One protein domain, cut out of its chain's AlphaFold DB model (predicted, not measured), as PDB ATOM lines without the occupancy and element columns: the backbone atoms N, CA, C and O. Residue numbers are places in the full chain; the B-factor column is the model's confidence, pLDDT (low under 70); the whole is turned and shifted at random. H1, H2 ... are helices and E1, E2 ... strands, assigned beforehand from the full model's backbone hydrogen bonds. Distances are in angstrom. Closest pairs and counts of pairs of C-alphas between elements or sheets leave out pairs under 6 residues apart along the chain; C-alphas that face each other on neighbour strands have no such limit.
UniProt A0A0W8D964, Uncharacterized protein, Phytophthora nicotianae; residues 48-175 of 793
ATOM      1  N   GLN A  48     261.579 237.439 270.062       93.81
ATOM      2  CA  GLN A  48     261.773 237.951 268.709       93.81
ATOM      3  C   GLN A  48     260.437 237.967 267.964       93.81
ATOM      4  O   GLN A  48     259.662 237.015 268.036       93.81
ATOM      5  N   ARG A  49     260.172 239.036 267.211       96.19
ATOM      6  CA  ARG A  49     259.011 239.143 266.322       96.19
ATOM      7  C   ARG A  49     259.425 238.967 264.881       96.19
ATOM      8  O   ARG A  49     260.336 239.642 264.419       96.19
ATOM      9  N   ILE A  50     258.708 238.103 264.177       97.62
ATOM     10  CA  ILE A  50     258.841 237.863 262.744       97.62
ATOM     11  C   ILE A  50     257.609 238.464 262.078       97.62
ATOM     12  O   ILE A  50     256.499 237.970 262.262       97.62
ATOM     13  N   MET A  51     257.793 239.529 261.311       96.88
ATOM     14  CA  MET A  51     256.729 240.215 260.588       96.88
ATOM     15  C   MET A  51     256.831 239.913 259.098       96.88
ATOM     16  O   MET A  51     257.760 240.379 258.440       96.88
ATOM     17  N   LEU A  52     255.856 239.187 258.556       97.00
ATOM     18  CA  LEU A  52     255.644 239.055 257.118       97.00
ATOM     19  C   LEU A  52     254.698 240.162 256.658       97.00
ATOM     20  O   LEU A  52     253.507 240.133 256.961       97.00
ATOM     21  N   ARG A  53     255.237 241.132 255.926       95.44
ATOM     22  CA  ARG A  53     254.513 242.298 255.416       95.44
ATOM     23  C   ARG A  53     254.044 242.077 253.988       95.44
ATOM     24  O   ARG A  53     254.667 241.353 253.214       95.44
ATOM     25  N   THR A  54     252.951 242.737 253.631       94.25
ATOM     26  CA  THR A  54     252.352 242.621 252.304       94.25
ATOM     27  C   THR A  54     251.683 243.927 251.883       94.25
ATOM     28  O   THR A  54     251.333 244.743 252.735       94.25
ATOM     29  N   SER A  55     251.541 244.148 250.576       93.69
ATOM     30  CA  SER A  55     250.768 245.273 250.021       93.69
ATOM     31  C   SER A  55     249.436 244.828 249.411       93.69
ATOM     32  O   SER A  55     248.559 245.658 249.193       93.69
ATOM     33  N   THR A  56     249.275 243.530 249.145       92.88
ATOM     34  CA  THR A  56     248.034 242.906 248.658       92.88
ATOM     35  C   THR A  56     247.822 241.547 249.340       92.88
ATOM     36  O   THR A  56     248.748 241.043 249.979       92.88
ATOM     37  N   PRO A  57     246.637 240.925 249.237       94.50
ATOM     38  CA  PRO A  57     246.365 239.678 249.948       94.50
ATOM     39  C   PRO A  57     247.338 238.538 249.591       94.50
ATOM     40  O   PRO A  57     247.614 238.266 248.418       94.50
ATOM     41  N   LEU A  58     247.862 237.850 250.610       94.25
ATOM     42  CA  LEU A  58     248.757 236.700 250.447       94.25
ATOM     43  C   LEU A  58     247.966 235.408 250.172       94.25
ATOM     44  O   LEU A  58     247.174 234.963 251.001       94.25
ATOM     45  N   ILE A  59     248.238 234.768 249.035       95.62
ATOM     46  CA  ILE A  59     247.660 233.475 248.619       95.62
ATOM     47  C   ILE A  59     248.728 232.403 248.359       95.62
ATOM     48  O   ILE A  59     248.419 231.226 248.183       95.62
ATOM     49  N   SER A  60     250.005 232.791 248.324       96.19
ATOM     50  CA  SER A  60     251.121 231.855 248.221       96.19
ATOM     51  C   SER A  60     252.418 232.463 248.738       96.19
ATOM     52  O   SER A  60     252.549 233.684 248.766       96.19
ATOM     53  N   GLY A  61     253.371 231.602 249.096       96.25
ATOM     54  CA  GLY A  61     254.751 231.961 249.410       96.25
ATOM     55  C   GLY A  61     255.324 231.149 250.562       96.25
ATOM     56  O   GLY A  61     254.576 230.588 251.367       96.25
ATOM     57  N   SER A  62     256.647 231.065 250.631       96.94
ATOM     58  CA  SER A  62     257.343 230.493 251.779       96.94
ATOM     59  C   SER A  62     258.666 231.200 252.056       96.94
ATOM     60  O   SER A  62     259.217 231.898 251.203       96.94
ATOM     61  N   PHE A  63     259.165 231.023 253.273       97.25
ATOM     62  CA  PHE A  63     260.431 231.581 253.736       97.25
ATOM     63  C   PHE A  63     261.166 230.589 254.635       97.25
ATOM     64  O   PHE A  63     260.579 229.628 255.125       97.25
ATOM     65  N   ARG A  64     262.456 230.812 254.860       97.00
ATOM     66  CA  ARG A  64     263.264 230.075 255.835       97.00
ATOM     67  C   ARG A  64     263.856 231.041 256.843       97.00
ATOM     68  O   ARG A  64     264.181 232.178 256.497       97.00
ATOM     69  N   LEU A  65     264.015 230.575 258.072       96.88
ATOM     70  CA  LEU A  65     264.688 231.301 259.139       96.88
ATOM     71  C   LEU A  65     266.062 230.684 259.357       96.88
ATOM     72  O   LEU A  65     266.213 229.466 259.280       96.88
ATOM     73  N   SER A  66     267.061 231.512 259.638       94.94
ATOM     74  CA  SER A  66     268.389 231.041 260.008       94.94
ATOM     75  C   SER A  66     268.944 231.790 261.207       94.94
ATOM     76  O   SER A  66     268.690 232.982 261.395       94.94
ATOM     77  N   ALA A  67     269.713 231.078 262.023       93.44
ATOM     78  CA  ALA A  67     270.455 231.637 263.139       93.44
ATOM     79  C   ALA A  67     271.816 230.956 263.245       93.44
ATOM     80  O   ALA A  67     271.969 229.785 262.901       93.44
ATOM     81  N   THR A  68     272.801 231.692 263.755       91.06
ATOM     82  CA  THR A  68     274.130 231.150 264.042       91.06
ATOM     83  C   THR A  68     274.381 231.209 265.536       91.06
ATOM     84  O   THR A  68     274.351 232.286 266.120       91.06
ATOM     85  N   ARG A  69     274.634 230.065 266.173       86.44
ATOM     86  CA  ARG A  69     274.892 229.966 267.613       86.44
ATOM     87  C   ARG A  69     276.124 229.110 267.852       86.44
ATOM     88  O   ARG A  69     276.202 227.989 267.368       86.44
ATOM     89  N   ARG A  70     277.080 229.635 268.629       85.62
ATOM     90  CA  ARG A  70     278.343 228.940 268.959       85.62
ATOM     91  C   ARG A  70     279.080 228.419 267.711       85.62
ATOM     92  O   ARG A  70     279.607 227.316 267.719       85.62
ATOM     93  N   GLY A  71     279.072 229.204 266.631       88.00
ATOM     94  CA  GLY A  71     279.706 228.846 265.355       88.00
ATOM     95  C   GLY A  71     278.923 227.860 264.479       88.00
ATOM     96  O   GLY A  71     279.372 227.564 263.380       88.00
ATOM     97  N   ILE A  72     277.754 227.380 264.919       90.44
ATOM     98  CA  ILE A  72     276.880 226.494 264.141       90.44
ATOM     99  C   ILE A  72     275.755 227.329 263.536       90.44
ATOM    100  O   ILE A  72     275.053 228.028 264.268       90.44
ATOM    101  N   THR A  73     275.562 227.250 262.220       93.44
ATOM    102  CA  THR A  73     274.427 227.871 261.527       93.44
ATOM    103  C   THR A  73     273.344 226.833 261.274       93.44
ATOM    104  O   THR A  73     273.577 225.827 260.608       93.44
ATOM    105  N   GLY A  74     272.151 227.095 261.799       93.56
ATOM    106  CA  GLY A  74     270.961 226.291 261.565       93.56
ATOM    107  C   GLY A  74     269.978 227.045 260.686       93.56
ATOM    108  O   GLY A  74     269.777 228.247 260.872       93.56
ATOM    109  N   ILE A  75     269.360 226.338 259.745       94.62
ATOM    110  CA  ILE A  75     268.330 226.870 258.850       94.62
ATOM    111  C   ILE A  75     267.074 226.020 259.018       94.62
ATOM    112  O   ILE A  75     267.161 224.796 259.064       94.62
ATOM    113  N   THR A  76     265.906 226.645 259.120       95.94
ATOM    114  CA  THR A  76     264.640 225.913 259.174       95.94
ATOM    115  C   THR A  76     264.308 225.298 257.816       95.94
ATOM    116  O   THR A  76     264.718 225.786 256.756       95.94
ATOM    117  N   ARG A  77     263.428 224.298 257.824       93.81
ATOM    118  CA  ARG A  77     262.615 223.972 256.645       93.81
ATOM    119  C   ARG A  77     261.833 225.193 256.143       93.81
ATOM    120  O   ARG A  77     261.687 226.194 256.852       93.81
ATOM    121  N   ALA A  78     261.299 225.105 254.925       94.88
ATOM    122  CA  ALA A  78     260.447 226.156 254.376       94.88
ATOM    123  C   ALA A  78     259.152 226.305 255.198       94.88
ATOM    124  O   ALA A  78     258.407 225.348 255.390       94.88
ATOM    125  N   ILE A  79     258.884 227.523 255.658       96.44
ATOM    126  CA  ILE A  79     257.707 227.925 256.426       96.44
ATOM    127  C   ILE A  79     256.727 228.602 255.467       96.44
ATOM    128  O   ILE A  79     257.093 229.535 254.751       96.44
ATOM    129  N   SER A  80     255.483 228.124 255.428       96.31
ATOM    130  CA  SER A  80     254.423 228.720 254.605       96.31
ATOM    131  C   SER A  80     254.092 230.146 255.060       96.31
ATOM    132  O   SER A  80     254.090 230.436 256.255       96.31
ATOM    133  N   TYR A  81     253.710 231.018 254.122       95.94
ATOM    134  CA  TYR A  81     253.190 232.360 254.420       95.94
ATOM    135  C   TYR A  81     252.030 232.349 255.432       95.94
ATOM    136  O   TYR A  81     251.852 233.299 256.189       95.94
ATOM    137  N   SER A  82     251.233 231.278 255.429       94.44
ATOM    138  CA  SER A  82     250.051 231.101 256.270       94.44
ATOM    139  C   SER A  82     250.300 230.218 257.494       94.44
ATOM    140  O   SER A  82     249.326 229.844 258.153       94.44
ATOM    141  N   ALA A  83     251.562 229.896 257.804       96.75
ATOM    142  CA  ALA A  83     251.919 228.979 258.881       96.75
ATOM    143  C   ALA A  83     251.298 229.399 260.221       96.75
ATOM    144  O   ALA A  83     251.384 230.546 260.667       96.75
ATOM    145  N   THR A  84     250.647 228.450 260.874       97.38
ATOM    146  CA  THR A  84     250.157 228.559 262.245       97.38
ATOM    147  C   THR A  84     251.318 228.733 263.224       97.38
ATOM    148  O   THR A  84     252.476 228.444 262.921       97.38
ATOM    149  N   ALA A  85     251.007 229.196 264.435       96.19
ATOM    150  CA  ALA A  85     251.996 229.286 265.505       96.19
ATOM    151  C   ALA A  85     252.673 227.931 265.792       96.19
ATOM    152  O   ALA A  85     253.889 227.874 265.957       96.19
ATOM    153  N   ALA A  86     251.903 226.837 265.774       94.75
ATOM    154  CA  ALA A  86     252.413 225.485 265.981       94.75
ATOM    155  C   ALA A  86     253.378 225.039 264.867       94.75
ATOM    156  O   ALA A  86     254.396 224.412 265.151       94.75
ATOM    157  N   GLU A  87     253.107 225.395 263.610       95.44
ATOM    158  CA  GLU A  87     253.992 225.067 262.485       95.44
ATOM    159  C   GLU A  87     255.307 225.849 262.536       95.44
ATOM    160  O   GLU A  87     256.363 225.269 262.278       95.44
ATOM    161  N   VAL A  88     255.263 227.133 262.914       96.00
ATOM    162  CA  VAL A  88     256.473 227.944 263.132       96.00
ATOM    163  C   VAL A  88     257.275 227.410 264.318       96.00
ATOM    164  O   VAL A  88     258.489 227.246 264.200       96.00
ATOM    165  N   LYS A  89     256.607 227.060 265.428       94.88
ATOM    166  CA  LYS A  89     257.236 226.392 266.577       94.88
ATOM    167  C   LYS A  89     257.947 225.112 266.145       94.88
ATOM    168  O   LYS A  89     259.135 224.964 266.409       94.88
ATOM    169  N   ALA A  90     257.253 224.228 265.428       93.06
ATOM    170  CA  ALA A  90     257.826 222.969 264.963       93.06
ATOM    171  C   ALA A  90     259.015 223.190 264.015       93.06
ATOM    172  O   ALA A  90     260.048 222.541 264.149       93.06
ATOM    173  N   ALA A  91     258.906 224.155 263.096       94.19
ATOM    174  CA  ALA A  91     259.994 224.503 262.191       94.19
ATOM    175  C   ALA A  91     261.235 225.031 262.925       94.19
ATOM    176  O   ALA A  91     262.338 224.740 262.485       94.19
ATOM    177  N   LEU A  92     261.077 225.782 264.019       94.19
ATOM    178  CA  LEU A  92     262.192 226.299 264.819       94.19
ATOM    179  C   LEU A  92     262.786 225.253 265.767       94.19
ATOM    180  O   LEU A  92     263.996 225.229 265.964       94.19
ATOM    181  N   GLU A  93     261.958 224.375 266.336       92.19
ATOM    182  CA  GLU A  93     262.418 223.256 267.170       92.19
ATOM    183  C   GLU A  93     263.025 222.115 266.332       92.19
ATOM    184  O   GLU A  93     263.638 221.201 266.885       92.19
ATOM    185  N   GLY A  94     262.888 222.155 265.004       89.50
ATOM    186  CA  GLY A  94     263.326 221.076 264.117       89.50
ATOM    187  C   GLY A  94     262.484 219.807 264.274       89.50
ATOM    188  O   GLY A  94     262.970 218.708 264.046       89.50
ATOM    189  N   THR A  95     261.230 219.935 264.710       87.56
ATOM    190  CA  THR A  95     260.310 218.803 264.861       87.56
ATOM    191  C   THR A  95     259.420 218.658 263.625       87.56
ATOM    192  O   THR A  95     259.153 219.619 262.896       87.56
ATOM    193  N   ASN A  96     258.949 217.433 263.373       80.44
ATOM    194  CA  ASN A  96     258.127 217.067 262.211       80.44
ATOM    195  C   ASN A  96     258.805 217.291 260.844       80.44
ATOM    196  O   ASN A  96     258.095 217.471 259.853       80.44
ATOM    197  N   GLY A  97     260.139 217.346 260.787       74.00
ATOM    198  CA  GLY A  97     260.903 217.427 259.537       74.00
ATOM    199  C   GLY A  97     260.746 216.170 258.677       74.00
ATOM    200  O   GLY A  97     260.381 215.107 259.183       74.00
ATOM    201  N   GLN A  98     260.993 216.303 257.376       76.31
ATOM    202  CA  GLN A  98     261.073 215.171 256.448       76.31
ATOM    203  C   GLN A  98     262.483 215.084 255.874       76.31
ATOM    204  O   GLN A  98     263.105 216.113 255.599       76.31
ATOM    205  N   ASP A  99     262.963 213.863 255.642       73.94
ATOM    206  CA  ASP A  99     264.260 213.639 255.008       73.94
ATOM    207  C   ASP A  99     264.339 214.401 253.674       73.94
ATOM    208  O   ASP A  99     263.492 214.249 252.792       73.94
ATOM    209  N   GLY A 100     265.355 215.255 253.537       78.38
ATOM    210  CA  GLY A 100     265.575 216.062 252.333       78.38
ATOM    211  C   GLY A 100     264.893 217.437 252.309       78.38
ATOM    212  O   GLY A 100     265.034 218.150 251.315       78.38
ATOM    213  N   ASP A 101     264.223 217.879 253.380       83.31
ATOM    214  CA  ASP A 101     263.664 219.241 253.464       83.31
ATOM    215  C   ASP A 101     264.737 220.354 253.592       83.31
ATOM    216  O   ASP A 101     264.446 221.551 253.460       83.31
ATOM    217  N   GLY A 102     266.000 219.962 253.787       83.50
ATOM    218  CA  GLY A 102     267.160 220.846 253.885       83.50
ATOM    219  C   GLY A 102     267.187 221.685 255.164       83.50
ATOM    220  O   GLY A 102     267.772 222.768 255.149       83.50
ATOM    221  N   SER A 103     266.495 221.253 256.218       90.25
ATOM    222  CA  SER A 103     266.571 221.836 257.556       90.25
ATOM    223  C   SER A 103     267.849 221.391 258.276       90.25
ATOM    224  O   SER A 103     268.254 220.238 258.187       90.25
ATOM    225  N   THR A 104     268.480 222.302 259.014       93.12
ATOM    226  CA  THR A 104     269.623 222.027 259.911       93.12
ATOM    227  C   THR A 104     269.439 222.666 261.291       93.12
ATOM    228  O   THR A 104     270.357 222.704 262.112       93.12
ATOM    229  N   ILE A 105     268.251 223.214 261.560       91.69
ATOM    230  CA  ILE A 105     267.959 224.017 262.755       91.69
ATOM    231  C   ILE A 105     268.070 223.229 264.066       91.69
ATOM    232  O   ILE A 105     268.399 223.797 265.106       91.69
ATOM    233  N   GLU A 106     267.854 221.915 264.020       89.06
ATOM    234  CA  GLU A 106     267.978 221.012 265.168       89.06
ATOM    235  C   GLU A 106     269.371 221.058 265.812       89.06
ATOM    236  O   GLU A 106     269.479 220.939 267.032       89.06
ATOM    237  N   ALA A 107     270.414 221.354 265.026       87.75
ATOM    238  CA  ALA A 107     271.782 221.521 265.508       87.75
ATOM    239  C   ALA A 107     271.948 222.731 266.449       87.75
ATOM    240  O   ALA A 107     272.891 222.781 267.239       87.75
ATOM    241  N   LEU A 108     271.028 223.706 266.408       87.62
ATOM    242  CA  LEU A 108     271.020 224.840 267.342       87.62
ATOM    243  C   LEU A 108     270.419 224.479 268.706       87.62
ATOM    244  O   LEU A 108     270.647 225.202 269.686       87.62
ATOM    245  N   GLY A 109     269.670 223.373 268.769       85.88
ATOM    246  CA  GLY A 109     269.049 222.857 269.985       85.88
ATOM    247  C   GLY A 109     267.918 223.729 270.526       85.88
ATOM    248  O   GLY A 109     267.684 223.717 271.733       85.88
ATOM    249  N   PHE A 110     267.230 224.508 269.682       87.12
ATOM    250  CA  PHE A 110     266.049 225.257 270.117       87.12
ATOM    251  C   PHE A 110     264.971 224.284 270.610       87.12
ATOM    252  O   PHE A 110     264.550 223.370 269.900       87.12
ATOM    253  N   ARG A 111     264.567 224.453 271.865       82.88
ATOM    254  CA  ARG A 111     263.562 223.645 272.560       82.88
ATOM    255  C   ARG A 111     262.785 224.564 273.485       82.88
ATOM    256  O   ARG A 111     263.372 225.514 274.007       82.88
ATOM    257  N   LEU A 112     261.516 224.236 273.722       82.50
ATOM    258  CA  LEU A 112     260.633 225.002 274.600       82.50
ATOM    259  C   LEU A 112     260.501 226.441 274.083       82.50
ATOM    260  O   LEU A 112     261.035 227.391 274.657       82.50
ATOM    261  N   LEU A 113     259.844 226.574 272.930       88.19
ATOM    262  CA  LEU A 113     259.450 227.862 272.361       88.19
ATOM    263  C   LEU A 113     257.952 228.090 272.569       88.19
ATOM    264  O   LEU A 113     257.147 227.200 272.299       88.19
ATOM    265  N   GLU A 114     257.570 229.300 272.957       89.19
ATOM    266  CA  GLU A 114     256.190 229.764 272.827       89.19
ATOM    267  C   GLU A 114     256.083 230.616 271.568       89.19
ATOM    268  O   GLU A 114     256.895 231.514 271.344       89.19
ATOM    269  N   VAL A 115     255.100 230.311 270.719       93.69
ATOM    270  CA  VAL A 115     254.851 231.078 269.498       93.69
ATOM    271  C   VAL A 115     253.414 231.577 269.504       93.69
ATOM    272  O   VAL A 115     252.480 230.788 269.623       93.69
ATOM    273  N   GLY A 116     253.238 232.887 269.364       95.06
ATOM    274  CA  GLY A 116     251.948 233.523 269.095       95.06
ATOM    275  C   GLY A 116     251.868 233.961 267.638       95.06
ATOM    276  O   GLY A 116     252.892 234.291 267.045       95.06
ATOM    277  N   ARG A 117     250.668 233.986 267.050       96.44
ATOM    278  CA  ARG A 117     250.440 234.527 265.701       96.44
ATOM    279  C   ARG A 117     249.279 235.511 265.706       96.44
ATOM    280  O   ARG A 117     248.214 235.201 266.230       96.44
ATOM    281  N   THR A 118     249.465 236.645 265.045       96.69
ATOM    282  CA  THR A 118     248.415 237.634 264.766       96.69
ATOM    283  C   THR A 118     248.468 238.082 263.301       96.69
ATOM    284  O   THR A 118     249.417 237.764 262.575       96.69
ATOM    285  N   GLY A 119     247.442 238.811 262.856       94.50
ATOM    286  CA  GLY A 119     247.347 239.365 261.501       94.50
ATOM    287  C   GLY A 119     246.413 238.586 260.569       94.50
ATOM    288  O   GLY A 119     245.718 237.660 260.988       94.50
ATOM    289  N   SER A 120     246.387 238.981 259.298       94.25
ATOM    290  CA  SER A 120     245.515 238.424 258.259       94.25
ATOM    291  C   SER A 120     246.238 238.352 256.915       94.25
ATOM    292  O   SER A 120     247.325 238.898 256.743       94.25
ATOM    293  N   ILE A 121     245.629 237.698 255.924       93.56
ATOM    294  CA  ILE A 121     246.207 237.642 254.575       93.56
ATOM    295  C   ILE A 121     246.341 239.028 253.928       93.56
ATOM    296  O   ILE A 121     247.249 239.211 253.123       93.56
ATOM    297  N   ASP A 122     245.492 239.994 254.299       92.44
ATOM    298  CA  ASP A 122     245.471 241.348 253.727       92.44
ATOM    299  C   ASP A 122     246.498 242.280 254.379       92.44
ATOM    300  O   ASP A 122     247.026 243.179 253.728       92.44
ATOM    301  N   GLN A 123     246.779 242.070 255.668       90.88
ATOM    302  CA  GLN A 123     247.676 242.920 256.462       90.88
ATOM    303  C   GLN A 123     249.063 242.299 256.675       90.88
ATOM    304  O   GLN A 123     249.993 242.983 257.104       90.88
ATOM    305  N   GLY A 124     249.213 241.012 256.361       93.38
ATOM    306  CA  GLY A 124     250.384 240.225 256.712       93.38
ATOM    307  C   GLY A 124     250.246 239.564 258.084       93.38
ATOM    308  O   GLY A 124     249.260 239.745 258.802       93.38
ATOM    309  N   PHE A 125     251.255 238.778 258.453       97.12
ATOM    310  CA  PHE A 125     251.269 238.007 259.695       97.12
ATOM    311  C   PHE A 125     252.440 238.411 260.576       97.12
ATOM    312  O   PHE A 125     253.534 238.696 260.088       97.12
ATOM    313  N   THR A 126     252.213 238.402 261.886       97.50
ATOM    314  CA  THR A 126     253.272 238.553 262.883       97.50
ATOM    315  C   THR A 126     253.320 237.307 263.747       97.50
ATOM    316  O   THR A 126     252.297 236.905 264.300       97.50
ATOM    317  N   TRP A 127     254.508 236.721 263.880       98.06
ATOM    318  CA  TRP A 127     254.784 235.670 264.851       98.06
ATOM    319  C   TRP A 127     255.663 236.221 265.973       98.06
ATOM    320  O   TRP A 127     256.756 236.719 265.706       98.06
ATOM    321  N   SER A 128     255.192 236.128 267.215       95.44
ATOM    322  CA  SER A 128     255.998 236.380 268.417       95.44
ATOM    323  C   SER A 128     256.610 235.063 268.863       95.44
ATOM    324  O   SER A 128     255.865 234.121 269.112       95.44
ATOM    325  N   VAL A 129     257.937 234.988 268.937       93.50
ATOM    326  CA  VAL A 129     258.694 233.799 269.342       93.50
ATOM    327  C   VAL A 129     259.387 234.089 270.666       93.50
ATOM    328  O   VAL A 129     260.339 234.869 270.708       93.50
ATOM    329  N   THR A 130     258.931 233.431 271.726       89.00
ATOM    330  CA  THR A 130     259.478 233.551 273.079       89.00
ATOM    331  C   THR A 130     260.306 232.315 273.410       89.00
ATOM    332  O   THR A 130     259.816 231.183 273.395       89.00
ATOM    333  N   PHE A 131     261.583 232.518 273.726       86.88
ATOM    334  CA  PHE A 131     262.529 231.444 274.025       86.88
ATOM    335  C   PHE A 131     262.485 231.106 275.519       86.88
ATOM    336  O   PHE A 131     263.271 231.658 276.290       86.88
ATOM    337  N   ILE A 132     261.573 230.226 275.950       81.81
ATOM    338  CA  ILE A 132     261.354 229.901 277.378       81.81
ATOM    339  C   ILE A 132     262.311 228.829 277.933       81.81
ATOM    340  O   ILE A 132     262.472 228.730 279.146       81.81
ATOM    341  N   GLY A 133     262.984 228.058 277.072       75.94
ATOM    342  CA  GLY A 133     263.987 227.068 277.488       75.94
ATOM    343  C   GLY A 133     265.257 227.659 278.126       75.94
ATOM    344  O   GLY A 133     265.464 228.871 278.164       75.94
ATOM    345  N   GLU A 134     266.183 226.795 278.569       69.56
ATOM    346  CA  GLU A 134     267.442 227.198 279.239       69.56
ATOM    347  C   GLU A 134     268.438 227.970 278.339       69.56
ATOM    348  O   GLU A 134     269.540 228.332 278.765       69.56
ATOM    349  N   ILE A 135     268.094 228.228 277.073       72.38
ATOM    350  CA  ILE A 135     268.952 228.979 276.156       72.38
ATOM    351  C   ILE A 135     268.941 230.452 276.546       72.38
ATOM    352  O   ILE A 135     267.991 231.177 276.289       72.38
ATOM    353  N   VAL A 136     270.036 230.912 277.135       68.62
ATOM    354  CA  VAL A 136     270.197 232.295 277.604       68.62
ATOM    355  C   VAL A 136     270.573 233.309 276.522       68.62
ATOM    356  O   VAL A 136     270.702 234.473 276.844       68.62
ATOM    357  N   THR A 137     270.754 232.929 275.258       75.25
ATOM    358  CA  THR A 137     270.980 233.881 274.149       75.25
ATOM    359  C   THR A 137     270.660 233.223 272.810       75.25
ATOM    360  O   THR A 137     271.196 232.150 272.497       75.25
ATOM    361  N   VAL A 138     269.842 233.885 271.991       79.25
ATOM    362  CA  VAL A 138     269.636 233.555 270.577       79.25
ATOM    363  C   VAL A 138     269.874 234.817 269.748       79.25
ATOM    364  O   VAL A 138     269.178 235.805 269.948       79.25
ATOM    365  N   PRO A 139     270.850 234.851 268.826       86.19
ATOM    366  CA  PRO A 139     271.006 236.002 267.939       86.19
ATOM    367  C   PRO A 139     269.728 236.276 267.146       86.19
ATOM    368  O   PRO A 139     268.942 235.358 266.901       86.19
ATOM    369  N   VAL A 140     269.519 237.532 266.739       90.31
ATOM    370  CA  VAL A 140     268.371 237.886 265.895       90.31
ATOM    371  C   VAL A 140     268.399 237.012 264.649       90.31
ATOM    372  O   VAL A 140     269.392 236.986 263.918       90.31
ATOM    373  N   MET A 141     267.327 236.248 264.448       94.31
ATOM    374  CA  MET A 141     267.217 235.370 263.293       94.31
ATOM    375  C   MET A 141     267.199 236.201 262.012       94.31
ATOM    376  O   MET A 141     266.729 237.339 261.985       94.31
ATOM    377  N   THR A 142     267.666 235.607 260.923       95.38
ATOM    378  CA  THR A 142     267.560 236.197 259.589       95.38
ATOM    379  C   THR A 142     266.587 235.388 258.749       95.38
ATOM    380  O   THR A 142     266.525 234.162 258.856       95.38
ATOM    381  N   ALA A 143     265.797 236.076 257.928       96.81
ATOM    382  CA  ALA A 143     264.874 235.442 257.002       96.81
ATOM    383  C   ALA A 143     265.473 235.391 255.597       96.81
ATOM    384  O   ALA A 143     266.151 236.322 255.168       96.81
ATOM    385  N   SER A 144     265.158 234.327 254.868       96.25
ATOM    386  CA  SER A 144     265.410 234.212 253.435       96.25
ATOM    387  C   SER A 144     264.144 233.743 252.726       96.25
ATOM    388  O   SER A 144     263.385 232.929 253.252       96.25
ATOM    389  N   TRP A 145     263.882 234.273 251.537       96.56
ATOM    390  CA  TRP A 145     262.725 233.907 250.715       96.56
ATOM    391  C   TRP A 145     263.084 233.976 249.230       96.56
ATOM    392  O   TRP A 145     264.233 234.257 248.871       96.56
ATOM    393  N   PHE A 146     262.132 233.659 248.355       95.25
ATOM    394  CA  PHE A 146     262.384 233.648 246.915       95.25
ATOM    395  C   PHE A 146     262.857 235.023 246.421       95.25
ATOM    396  O   PHE A 146     262.211 236.036 246.684       95.25
ATOM    397  N   GLY A 147     263.993 235.051 245.720       91.44
ATOM    398  CA  GLY A 147     264.662 236.285 245.285       91.44
ATOM    399  C   GLY A 147     265.559 236.945 246.342       91.44
ATOM    400  O   GLY A 147     266.306 237.857 246.009       91.44
ATOM    401  N   TYR A 148     265.544 236.456 247.586       94.06
ATOM    402  CA  TYR A 148     266.287 237.000 248.727       94.06
ATOM    403  C   TYR A 148     266.897 235.859 249.558       94.06
ATOM    404  O   TYR A 148     266.520 235.611 250.702       94.06
ATOM    405  N   GLY A 149     267.816 235.102 248.950       91.56
ATOM    406  CA  GLY A 149     268.609 234.073 249.637       91.56
ATOM    407  C   GLY A 149     267.985 232.674 249.744       91.56
ATOM    408  O   GLY A 149     268.673 231.763 250.189       91.56
ATOM    409  N   CYS A 150     266.734 232.460 249.312       93.25
ATOM    410  CA  CYS A 150     266.118 231.125 249.276       93.25
ATOM    411  C   CYS A 150     265.557 230.793 247.885       93.25
ATOM    412  O   CYS A 150     264.392 231.051 247.591       93.25
ATOM    413  N   SER A 151     266.376 230.188 247.018       90.25
ATOM    414  CA  SER A 151     265.969 229.783 245.659       90.25
ATOM    415  C   SER A 151     264.940 228.648 245.633       90.25
ATOM    416  O   SER A 151     264.191 228.523 244.670       90.25
ATOM    417  N   THR A 152     264.880 227.841 246.693       90.62
ATOM    418  CA  THR A 152     263.934 226.724 246.846       90.62
ATOM    419  C   THR A 152     262.606 227.137 247.483       90.62
ATOM    420  O   THR A 152     261.686 226.326 247.571       90.62
ATOM    421  N   CYS A 153     262.482 228.385 247.946       94.75
ATOM    422  CA  CYS A 153     261.247 228.889 248.533       94.75
ATOM    423  C   CYS A 153     260.207 229.194 247.447       94.75
ATOM    424  O   CYS A 153     260.536 229.638 246.349       94.75
ATOM    425  N   LYS A 154     258.924 229.009 247.769       96.19
ATOM    426  CA  LYS A 154     257.823 229.394 246.886       96.19
ATOM    427  C   LYS A 154     257.736 230.929 246.853       96.19
ATOM    428  O   LYS A 154     257.722 231.535 247.928       96.19
ATOM    429  N   PRO A 155     257.639 231.569 245.673       96.06
ATOM    430  CA  PRO A 155     257.468 233.016 245.584       96.06
ATOM    431  C   PRO A 155     256.221 233.494 246.332       96.06
ATOM    432  O   PRO A 155     255.175 232.842 246.275       96.06
ATOM    433  N   PHE A 156     256.320 234.633 247.024       96.06
ATOM    434  CA  PHE A 156     255.141 235.274 247.601       96.06
ATOM    435  C   PHE A 156     254.230 235.814 246.493       96.06
ATOM    436  O   PHE A 156     254.708 236.377 245.512       96.06
ATOM    437  N   SER A 157     252.911 235.667 246.653       93.75
ATOM    438  CA  SER A 157     251.928 236.206 245.695       93.75
ATOM    439  C   SER A 157     251.849 237.732 245.700       93.75
ATOM    440  O   SER A 157     251.264 238.327 244.800       93.75
ATOM    441  N   SER A 158     252.399 238.357 246.738       89.75
ATOM    442  CA  SER A 158     252.473 239.798 246.912       89.75
ATOM    443  C   SER A 158     253.881 240.181 247.346       89.75
ATOM    444  O   SER A 158     254.564 239.398 248.007       89.75
ATOM    445  N   THR A 159     254.303 241.390 246.991       83.25
ATOM    446  CA  THR A 159     255.526 242.016 247.501       83.25
ATOM    447  C   THR A 159     255.146 243.189 248.393       83.25
ATOM    448  O   THR A 159     254.094 243.807 248.216       83.25
ATOM    449  N   TYR A 160     255.991 243.507 249.372       91.06
ATOM    450  CA  TYR A 160     255.823 244.726 250.155       91.06
ATOM    451  C   TYR A 160     256.417 245.904 249.376       91.06
ATOM    452  O   TYR A 160     257.626 246.116 249.394       91.06
ATOM    453  N   ILE A 161     255.567 246.648 248.665       89.50
ATOM    454  CA  ILE A 161     255.984 247.655 247.670       89.50
ATOM    455  C   ILE A 161     256.848 248.757 248.291       89.50
ATOM    456  O   ILE A 161     257.782 249.237 247.653       89.50
ATOM    457  N   LEU A 162     256.553 249.147 249.535       86.31
ATOM    458  CA  LEU A 162     257.277 250.216 250.227       86.31
ATOM    459  C   LEU A 162     258.749 249.866 250.486       86.31
ATOM    460  O   LEU A 162     259.584 250.764 250.488       86.31
ATOM    461  N   ASP A 163     259.063 248.587 250.713       88.56
ATOM    462  CA  ASP A 163     260.436 248.107 250.903       88.56
ATOM    463  C   ASP A 163     260.525 246.588 250.660       88.56
ATOM    464  O   ASP A 163     260.403 245.788 251.599       88.56
ATOM    465  N   PRO A 164     260.761 246.159 249.408       89.69
ATOM    466  CA  PRO A 164     260.806 244.741 249.061       89.69
ATOM    467  C   PRO A 164     261.871 243.956 249.840       89.69
ATOM    468  O   PRO A 164     261.659 242.785 250.154       89.69
ATOM    469  N   THR A 165     262.984 244.603 250.213       90.62
ATOM    470  CA  THR A 165     264.085 243.970 250.962       90.62
ATOM    471  C   THR A 165     263.719 243.661 252.407       90.62
ATOM    472  O   THR A 165     264.335 242.799 253.028       90.62
ATOM    473  N   ARG A 166     262.695 244.330 252.948       92.06
ATOM    474  CA  ARG A 166     262.195 244.082 254.299       92.06
ATOM    475  C   ARG A 166     260.793 243.476 254.302       92.06
ATOM    476  O   ARG A 166     260.058 243.640 255.279       92.06
ATOM    477  N   GLN A 167     260.415 242.752 253.250       95.06
ATOM    478  CA  GLN A 167     259.147 242.021 253.220       95.06
ATOM    479  C   GLN A 167     258.984 241.101 254.439       95.06
ATOM    480  O   GLN A 167     257.902 241.053 255.020       95.06
ATOM    481  N   ILE A 168     260.064 240.451 254.880       96.38
ATOM    482  CA  ILE A 168     260.135 239.828 256.201       96.38
ATOM    483  C   ILE A 168     261.076 240.648 257.072       96.38
ATOM    484  O   ILE A 168     262.225 240.887 256.709       96.38
ATOM    485  N   LEU A 169     260.579 241.083 258.225       95.19
ATOM    486  CA  LEU A 169     261.359 241.803 259.220       95.19
ATOM    487  C   LEU A 169     261.388 241.002 260.509       95.19
ATOM    488  O   LEU A 169     260.337 240.631 261.025       95.19
ATOM    489  N   ILE A 170     262.588 240.767 261.028       96.44
ATOM    490  CA  ILE A 170     262.778 240.127 262.324       96.44
ATOM    491  C   ILE A 170     263.375 241.154 263.273       96.44
ATOM    492  O   ILE A 170     264.388 241.778 262.960       96.44
ATOM    493  N   THR A 171     262.729 241.347 264.415       94.44
ATOM    494  CA  THR A 171     263.168 242.281 265.454       94.44
ATOM    495  C   THR A 171     263.224 241.575 266.792       94.44
ATOM    496  O   THR A 171     262.272 240.892 267.165       94.44
ATOM    497  N   GLU A 172     264.294 241.788 267.545       91.06
ATOM    498  CA  GLU A 172     264.292 241.504 268.976       91.06
ATOM    499  C   GLU A 172     263.432 242.552 269.685       91.06
ATOM    500  O   GLU A 172     263.623 243.751 269.487       91.06
ATOM    501  N   VAL A 173     262.451 242.095 270.458       86.50
ATOM    502  CA  VAL A 173     261.523 242.970 271.193       86.50
ATOM    503  C   VAL A 173     261.860 242.982 272.675       86.50
ATOM    504  O   VAL A 173     261.775 244.024 273.317       86.50
ATOM    505  N   VAL A 174     262.294 241.836 273.198       81.50
ATOM    506  CA  VAL A 174     262.837 241.705 274.548       81.50
ATOM    507  C   VAL A 174     264.223 241.096 274.419       81.50
ATOM    508  O   VAL A 174     264.354 239.940 274.012       81.50
ATOM    509  N   ALA A 175     265.248 241.887 274.737       74.94
ATOM    510  CA  ALA A 175     266.624 241.414 274.785       74.94
ATOM    511  C   ALA A 175     266.842 240.542 276.019       74.94
ATOM    512  O   ALA A 175     266.338 240.838 277.104       74.94
TER     513      ALA A 175
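This is residues 48 to 175 of the 793 residues of an uncharacterized protein of Phytophthora nicotianae (UniProt A0A0W8D964). Two small antiparallel sheets draw close along one side, where edge strands E6 and E7 meet, while helix H1 fills the other side between them, covering E4 of the larger, twisted sheet and grazing the smaller one. The short helix H2 packs on E3, at the other edge of the smaller sheet. The printed part has 128 residues, with two named helices and seven named strands in the order E1 E2 E3 H1 H2 E4 E5 E6 E7; the sheets run E4 E5 E1 E7 and E3 E2 E6. The class is mixed, helices and strands, though under half of the residues are in named elements. The whole is compact, with a radius of gyration of the C-alphas of 13.8 A and a rounded outline of 39 by 33 by 24 A.

E1, residues 48 to 52, is an inner strand between E5, residues 124 to 131, and E7, residues 168 to 174. N 50 and O 127 are 2.8 A apart and N 49 and O 171 are 2.8 A apart, both within hydrogen-bond range. E2, residues 62 to 69, and E3, residues 72 to 75, form a hairpin, with N 69 and O 72 at 2.8 A. The pairing of E2 is staggered: residues 66 to 69 pair with E3, and residues 63 to 66 with E6, residues 142 to 145, where N 64 and O 144 are 2.8 A apart. H1, residues 85 to 93, is on the four-stranded sheet at a height over the sheet of 8.3 A, over E4, residues 113 to 120. It runs slantwise to the strands, at 35 degrees to E4 on the local plane; the closest C-alphas are those of Ala 85 and Val 115, 5.2 A apart. H1 only grazes the three-stranded sheet, with residues 88 to 92. H2, residues 105 to 108, is on that sheet, over E3, at a height over the sheet of 6.1 A; the closest C-alphas are those of Gly 74 and Ile 105, 3.9 A apart. H1 and H2 touch, the closest C-alphas being those of Glu 93 and Glu 106, 6.3 A apart. E4 and E5 form a hairpin at 167 degrees, with N 116 and O 128 at 2.9 A. The closest C-alphas of E6 and E7 are those of Ala 143 and Ile 168, 6.5 A apart. E2 is apart from E4, E5 and E7. Every O i to N i+4 pair of H1 is within hydrogen-bond range; H2 is too short for such a pair.

E1 begins at C-alpha 48, (261.773, 237.951, 268.709), and spans 13.2 A. E2 spans 23.6 A, E4 22.5 A, E5 22.9 A and H1 12.2 A. E7 spans 18.6 A and ends at C-alpha 174, (262.837, 241.705, 274.548).

The C-alphas farthest apart, those of Thr 56 and Glu 134, are 39.5 A apart. The printed part has no cut. The links H1 to H2 and E6 to E7 are long. Mean pLDDT of the printed part is 91.0; residues 134 and 136 are under 70.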